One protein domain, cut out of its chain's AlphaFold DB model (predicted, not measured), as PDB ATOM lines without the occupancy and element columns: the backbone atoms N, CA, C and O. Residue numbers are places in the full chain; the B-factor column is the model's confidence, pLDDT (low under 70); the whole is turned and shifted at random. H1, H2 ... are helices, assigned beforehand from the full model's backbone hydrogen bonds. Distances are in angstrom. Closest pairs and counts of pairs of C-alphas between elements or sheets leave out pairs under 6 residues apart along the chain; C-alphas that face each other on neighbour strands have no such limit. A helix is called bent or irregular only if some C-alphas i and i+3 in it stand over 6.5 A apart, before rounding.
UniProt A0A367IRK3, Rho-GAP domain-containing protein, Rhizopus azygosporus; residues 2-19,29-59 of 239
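What this domain is: This is residues 2 to 19 and 29 to 59 of the 239 residues of the protein "Rho-GAP domain-containing protein" of Rhizopus azygosporus (UniProt A0A367IRK3). An open, U-shaped piece with an empty middle: H1, the longest helix, makes one side, H2 packs across it at a steep angle, and from H2 the chain leads away through H3 to H4 and the last printed residues, which make the opposite side. Residues 40 to 50, with H3 among them, and residues 52 to 58 stick out as an arm, while H1 and H2 make the one helix pair in contact. The printed part has 49 residues with four named helices, H1, H2, H3 and H4 along the chain, and no named strand; its class is all helix. The whole is loose, with a radius of gyration of the C-alphas of 13.0 A, and only just flat, spanning 35 by 23 by 12 A.

Where its parts are: H1 runs from Ile 3, with its C-alpha at (235.987, 254.064, 276.118), to Ile 14, and is 15.0 A long from first to last C-alpha. It is neither bent nor irregular, but only just: C-alphas 9 and 12 are 6.3 A apart. H2 takes residues 32 to 39 over 10.2 A, beginning at C-alpha 32 at (227.189, 252.405, 271.053). H3 is residues 41 to 45, 5.9 A long. H4 is residues 50 to 53, 5.1 A long, and ends with C-alpha 53 at (214.344, 245.679, 292.311).

How they stand to each other: H1 and H2 touch, and their closest C-alphas, those of Thr 7 and Leu 34, are 5.9 A apart. Their lines stand at a steep tilt of 65 degrees, and they run opposite ways. H2 and H3 are close but not clearly touching, with the closest C-alphas, those of Leu 37 and Ile 44, 7.8 A apart. H3 and H4 meet only through their link. H1 is apart from H3 and from H4, and H2 is apart from H4. In H2 and H3 every O i to N i+4 pair is within hydrogen-bond range, in H1 6 of 8 are, and H4 is too short for such a pair.

The domain as a whole: The two C-alphas farthest apart, those of Ala 29 and Asn 52, are 34.9 A apart. Residues 20 to 28 are not printed, and C-alphas 19 and 29 stand 9.4 A apart across this cut, which lies in the link from H1 to H2. The links from H2 to H3 and from H3 to H4 are tight. The mean pLDDT of the printed part is 73.2; residues 16 to 19, 29 to 30 and 47 to 59 are under 70, and H4 has a mean of 53.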
ATOM      1  N   THR A   2     240.911 254.164 276.123       90.56
ATOM      2  CA  THR A   2     239.724 254.986 275.806       90.56
ATOM      3  C   THR A   2     238.455 254.135 275.874       90.56
ATOM      4  O   THR A   2     238.529 252.920 275.696       90.56
ATOM      5  N   ILE A   3     237.290 254.759 276.081       87.69
ATOM      6  CA  ILE A   3     235.987 254.064 276.118       87.69
ATOM      7  C   ILE A   3     235.751 253.301 274.810       87.69
ATOM      8  O   ILE A   3     235.453 252.116 274.839       87.69
ATOM      9  N   SER A   4     236.047 253.922 273.666       85.94
ATOM     10  CA  SER A   4     235.975 253.256 272.358       85.94
ATOM     11  C   SER A   4     236.909 252.042 272.216       85.94
ATOM     12  O   SER A   4     236.620 251.170 271.403       85.94
ATOM     13  N   ASN A   5     238.034 251.983 272.939       87.44
ATOM     14  CA  ASN A   5     238.909 250.804 272.929       87.44
ATOM     15  C   ASN A   5     238.385 249.719 273.878       87.44
ATOM     16  O   ASN A   5     238.557 248.538 273.597       87.44
ATOM     17  N   LEU A   6     237.748 250.113 274.985       87.75
ATOM     18  CA  LEU A   6     237.079 249.186 275.896       87.75
ATOM     19  C   LEU A   6     235.896 248.516 275.199       87.75
ATOM     20  O   LEU A   6     235.786 247.296 275.249       87.75
ATOM     21  N   THR A   7     235.068 249.280 274.486       85.56
ATOM     22  CA  THR A   7     233.931 248.705 273.762       85.56
ATOM     23  C   THR A   7     234.387 247.694 272.720       85.56
ATOM     24  O   THR A   7     233.908 246.569 272.708       85.56
ATOM     25  N   LEU A   8     235.420 248.019 271.941       84.50
ATOM     26  CA  LEU A   8     235.971 247.107 270.937       84.50
ATOM     27  C   LEU A   8     236.429 245.747 271.509       84.50
ATOM     28  O   LEU A   8     236.325 244.734 270.825       84.50
ATOM     29  N   ILE A   9     236.947 245.719 272.742       86.94
ATOM     30  CA  ILE A   9     237.502 244.509 273.374       86.94
ATOM     31  C   ILE A   9     236.439 243.733 274.160       86.94
ATOM     32  O   ILE A   9     236.469 242.505 274.183       86.94
ATOM     33  N   PHE A  10     235.500 244.430 274.801       86.06
ATOM     34  CA  PHE A  10     234.521 243.813 275.700       86.06
ATOM     35  C   PHE A  10     233.180 243.496 275.038       86.06
ATOM     36  O   PHE A  10     232.533 242.536 275.453       86.06
ATOM     37  N   THR A  11     232.787 244.203 273.975       82.44
ATOM     38  CA  THR A  11     231.627 243.829 273.148       82.44
ATOM     39  C   THR A  11     231.674 242.359 272.694       82.44
ATOM     40  O   THR A  11     230.665 241.682 272.886       82.44
ATOM     41  N   PRO A  12     232.811 241.805 272.209       78.88
ATOM     42  CA  PRO A  12     232.965 240.363 271.965       78.88
ATOM     43  C   PRO A  12     232.530 239.434 273.090       78.88
ATOM     44  O   PRO A  12     231.950 238.381 272.836       78.88
ATOM     45  N   ALA A  13     232.875 239.797 274.323       82.31
ATOM     46  CA  ALA A  13     232.704 238.943 275.486       82.31
ATOM     47  C   ALA A  13     231.291 239.064 276.073       82.31
ATOM     48  O   ALA A  13     230.736 238.074 276.547       82.31
ATOM     49  N   ILE A  14     230.720 240.271 276.024       82.06
ATOM     50  CA  ILE A  14     229.427 240.608 276.627       82.06
ATOM     51  C   ILE A  14     228.277 240.286 275.668       82.06
ATOM     52  O   ILE A  14     227.266 239.723 276.077       82.06
ATOM     53  N   PHE A  15     228.438 240.600 274.384       76.88
ATOM     54  CA  PHE A  15     227.394 240.448 273.379       76.88
ATOM     55  C   PHE A  15     227.815 239.447 272.309       76.88
ATOM     56  O   PHE A  15     228.113 239.794 271.166       76.88
ATOM     57  N   GLN A  16     227.806 238.172 272.688       69.19
ATOM     58  CA  GLN A  16     228.202 237.066 271.812       69.19
ATOM     59  C   GLN A  16     227.296 236.938 270.574       69.19
ATOM     60  O   GLN A  16     227.781 236.523 269.524       69.19
ATOM     61  N   ASP A  17     226.034 237.378 270.673       61.31
ATOM     62  CA  ASP A  17     225.012 237.279 269.618       61.31
ATOM     63  C   ASP A  17     224.897 238.518 268.713       61.31
ATOM     64  O   ASP A  17     224.376 238.426 267.603       61.31
ATOM     65  N   LEU A  18     225.429 239.679 269.124       57.97
ATOM     66  CA  LEU A  18     225.527 240.855 268.238       57.97
ATOM     67  C   LEU A  18     226.643 240.684 267.182       57.97
ATOM     68  O   LEU A  18     226.819 241.531 266.305       57.97
ATOM     69  N   ASN A  19     227.343 239.544 267.218       52.09
ATOM     70  CA  ASN A  19     228.352 239.096 266.262       52.09
ATOM     71  C   ASN A  19     227.781 238.682 264.910       52.09
ATOM     72  O   ASN A  19     228.124 237.625 264.395       52.09
ATOM     73  N   ALA A  29     232.252 246.441 264.817       65.62
ATOM     74  CA  ALA A  29     231.665 247.768 264.865       65.62
ATOM     75  C   ALA A  29     231.796 248.346 266.280       65.62
ATOM     76  O   ALA A  29     231.748 247.617 267.272       65.62
ATOM     77  N   LYS A  30     231.951 249.670 266.373       66.19
ATOM     78  CA  LYS A  30     231.892 250.365 267.661       66.19
ATOM     79  C   LYS A  30     230.505 250.173 268.260       66.19
ATOM     80  O   LYS A  30     229.510 250.572 267.657       66.19
ATOM     81  N   ASP A  31     230.463 249.564 269.433       72.25
ATOM     82  CA  ASP A  31     229.224 249.319 270.146       72.25
ATOM     83  C   ASP A  31     228.806 250.567 270.920       72.25
ATOM     84  O   ASP A  31     229.424 250.937 271.920       72.25
ATOM     85  N   CYS A  32     227.759 251.220 270.422       77.69
ATOM     86  CA  CYS A  32     227.189 252.405 271.053       77.69
ATOM     87  C   CYS A  32     226.488 252.053 272.375       77.69
ATOM     88  O   CYS A  32     226.439 252.881 273.272       77.69
ATOM     89  N   VAL A  33     225.982 250.822 272.528       82.06
ATOM     90  CA  VAL A  33     225.251 250.397 273.731       82.06
ATOM     91  C   VAL A  33     226.213 250.237 274.898       82.06
ATOM     92  O   VAL A  33     225.962 250.740 275.991       82.06
ATOM     93  N   LEU A  34     227.338 249.560 274.665       85.94
ATOM     94  CA  LEU A  34     228.370 249.420 275.686       85.94
ATOM     95  C   LEU A  34     229.042 250.765 275.997       85.94
ATOM     96  O   LEU A  34     229.392 251.020 277.146       85.94
ATOM     97  N   GLU A  35     229.193 251.641 275.000       86.94
ATOM     98  CA  GLU A  35     229.689 253.007 275.201       86.94
ATOM     99  C   GLU A  35     228.755 253.810 276.115       86.94
ATOM    100  O   GLU A  35     229.210 254.358 277.118       86.94
ATOM    101  N   ASP A  36     227.451 253.801 275.836       85.50
ATOM    102  CA  ASP A  36     226.441 254.487 276.644       85.50
ATOM    103  C   ASP A  36     226.340 253.905 278.060       85.50
ATOM    104  O   ASP A  36     226.179 254.655 279.026       85.50
ATOM    105  N   LEU A  37     226.489 252.585 278.214       88.62
ATOM    106  CA  LEU A  37     226.537 251.927 279.522       88.62
ATOM    107  C   LEU A  37     227.744 252.399 280.342       88.62
ATOM    108  O   LEU A  37     227.611 252.689 281.529       88.62
ATOM    109  N   ILE A  38     228.917 252.497 279.710       88.25
ATOM    110  CA  ILE A  38     230.141 252.970 280.367       88.25
ATOM    111  C   ILE A  38     230.039 254.458 280.700       88.25
ATOM    112  O   ILE A  38     230.557 254.877 281.727       88.25
ATOM    113  N   LEU A  39     229.387 255.270 279.868       89.75
ATOM    114  CA  LEU A  39     229.234 256.702 280.125       89.75
ATOM    115  C   LEU A  39     228.256 256.988 281.268       89.75
ATOM    116  O   LEU A  39     228.509 257.876 282.080       89.75
ATOM    117  N   ASN A  40     227.179 256.211 281.363       86.50
ATOM    118  CA  ASN A  40     226.106 256.426 282.333       86.50
ATOM    119  C   ASN A  40     226.167 255.455 283.524       86.50
ATOM    120  O   ASN A  40     225.194 255.317 284.263       86.50
ATOM    121  N   TYR A  41     227.302 254.781 283.740       86.25
ATOM    122  CA  TYR A  41     227.431 253.747 284.773       86.25
ATOM    123  C   TYR A  41     227.101 254.266 286.180       86.25
ATOM    124  O   TYR A  41     226.498 253.550 286.976       86.25
ATOM    125  N   ASN A  42     227.457 255.519 286.480       82.50
ATOM    126  CA  ASN A  42     227.153 256.124 287.772       82.50
ATOM    127  C   ASN A  42     225.645 256.229 287.986       82.50
ATOM    128  O   ASN A  42     225.183 255.874 289.055       82.50
ATOM    129  N   ASP A  43     224.868 256.625 286.981       82.69
ATOM    130  CA  ASP A  43     223.421 256.805 287.130       82.69
ATOM    131  C   ASP A  43     222.667 255.469 287.097       82.69
ATOM    132  O   ASP A  43     221.686 255.285 287.817       82.69
ATOM    133  N   ILE A  44     223.156 254.511 286.303       80.50
ATOM    134  CA  ILE A  44     222.566 253.171 286.174       80.50
ATOM    135  C   ILE A  44     222.779 252.350 287.455       80.50
ATOM    136  O   ILE A  44     221.888 251.603 287.859       80.50
ATOM    137  N   PHE A  45     223.931 252.505 288.117       78.06
ATOM    138  CA  PHE A  45     224.315 251.706 289.286       78.06
ATOM    139  C   PHE A  45     224.401 252.498 290.608       78.06
ATOM    140  O   PHE A  45     224.765 251.920 291.634       78.06
ATOM    141  N   ALA A  46     224.066 253.796 290.634       74.94
ATOM    142  CA  ALA A  46     224.090 254.619 291.858       74.94
ATOM    143  C   ALA A  46     223.123 254.112 292.932       74.94
ATOM    144  O   ALA A  46     223.443 254.150 294.122       74.94
ATOM    145  N   ASN A  47     221.955 253.613 292.527       62.88
ATOM    146  CA  ASN A  47     220.970 253.052 293.444       62.88
ATOM    147  C   ASN A  47     221.314 251.582 293.705       62.88
ATOM    148  O   ASN A  47     220.751 250.672 293.101       62.88
ATOM    149  N   LYS A  48     222.276 251.373 294.609       61.09
ATOM    150  CA  LYS A  48     222.823 250.069 295.028       61.09
ATOM    151  C   LYS A  48     221.823 249.114 295.702       61.09
ATOM    152  O   LYS A  48     222.212 248.007 296.056       61.09
ATOM    153  N   ASP A  49     220.543 249.465 295.783       54.69
ATOM    154  CA  ASP A  49     219.465 248.554 296.195       54.69
ATOM    155  C   ASP A  49     218.863 247.801 294.993       54.69
ATOM    156  O   ASP A  49     217.656 247.560 294.897       54.69
ATOM    157  N   LEU A  50     219.714 247.418 294.037       57.50
ATOM    158  CA  LEU A  50     219.322 246.626 292.870       57.50
ATOM    159  C   LEU A  50     219.237 245.118 293.166       57.50
ATOM    160  O   LEU A  50     218.924 244.348 292.262       57.50
ATOM    161  N   HIS A  51     219.481 244.699 294.412       54.06
ATOM    162  CA  HIS A  51     219.257 243.323 294.867       54.06
ATOM    163  C   HIS A  51     217.762 242.991 295.005       54.06
ATOM    164  O   HIS A  51     217.368 241.857 294.777       54.06
ATOM    165  N   ASN A  52     216.909 243.989 295.277       51.19
ATOM    166  CA  ASN A  52     215.471 243.764 295.481       51.19
ATOM    167  C   ASN A  52     214.589 244.240 294.313       51.19
ATOM    168  O   ASN A  52     213.429 243.846 294.228       51.19
ATOM    169  N   ASN A  53     215.116 245.080 293.411       49.31
ATOM    170  CA  ASN A  53     214.344 245.679 292.311       49.31
ATOM    171  C   ASN A  53     214.712 245.144 290.914       49.31
ATOM    172  O   ASN A  53     214.041 245.475 289.935       49.31
ATOM    173  N   SER A  54     215.735 244.292 290.798       48.94
ATOM    174  CA  SER A  54     216.022 243.570 289.556       48.94
ATOM    175  C   SER A  54     215.071 242.386 289.417       48.94
ATOM    176  O   SER A  54     215.408 241.265 289.774       48.94
ATOM    177  N   ALA A  55     213.901 242.589 288.817       52.69
ATOM    178  CA  ALA A  55     213.005 241.482 288.459       52.69
ATOM    179  C   ALA A  55     213.636 240.451 287.486       52.69
ATOM    180  O   ALA A  55     213.000 239.453 287.162       52.69
ATOM    181  N   ILE A  56     214.860 240.690 286.993       59.19
ATOM    182  CA  ILE A  56     215.547 239.839 286.010       59.19
ATOM    183  C   ILE A  56     216.929 239.340 286.455       59.19
ATOM    184  O   ILE A  56     217.556 238.549 285.756       59.19
ATOM    185  N   THR A  57     217.396 239.763 287.626       50.41
ATOM    186  CA  THR A  57     218.610 239.237 288.246       50.41
ATOM    187  C   THR A  57     218.210 238.796 289.637       50.41
ATOM    188  O   THR A  57     218.353 239.541 290.600       50.41
ATOM    189  N   GLY A  58     217.631 237.595 289.714       48.28
ATOM    190  CA  GLY A  58     217.607 236.867 290.978       48.28
ATOM    191  C   GLY A  58     219.032 236.748 291.505       48.28
ATOM    192  O   GLY A  58     219.970 236.834 290.708       48.28
ATOM    193  N   ASP A  59     219.172 236.603 292.823       52.09
ATOM    194  CA  ASP A  59     220.442 236.366 293.511       52.09
ATOM    195  C   ASP A  59     221.378 235.535 292.631       52.09
ATOM    196  O   ASP A  59     221.178 234.335 292.433       52.09
TER     197      ASP A  59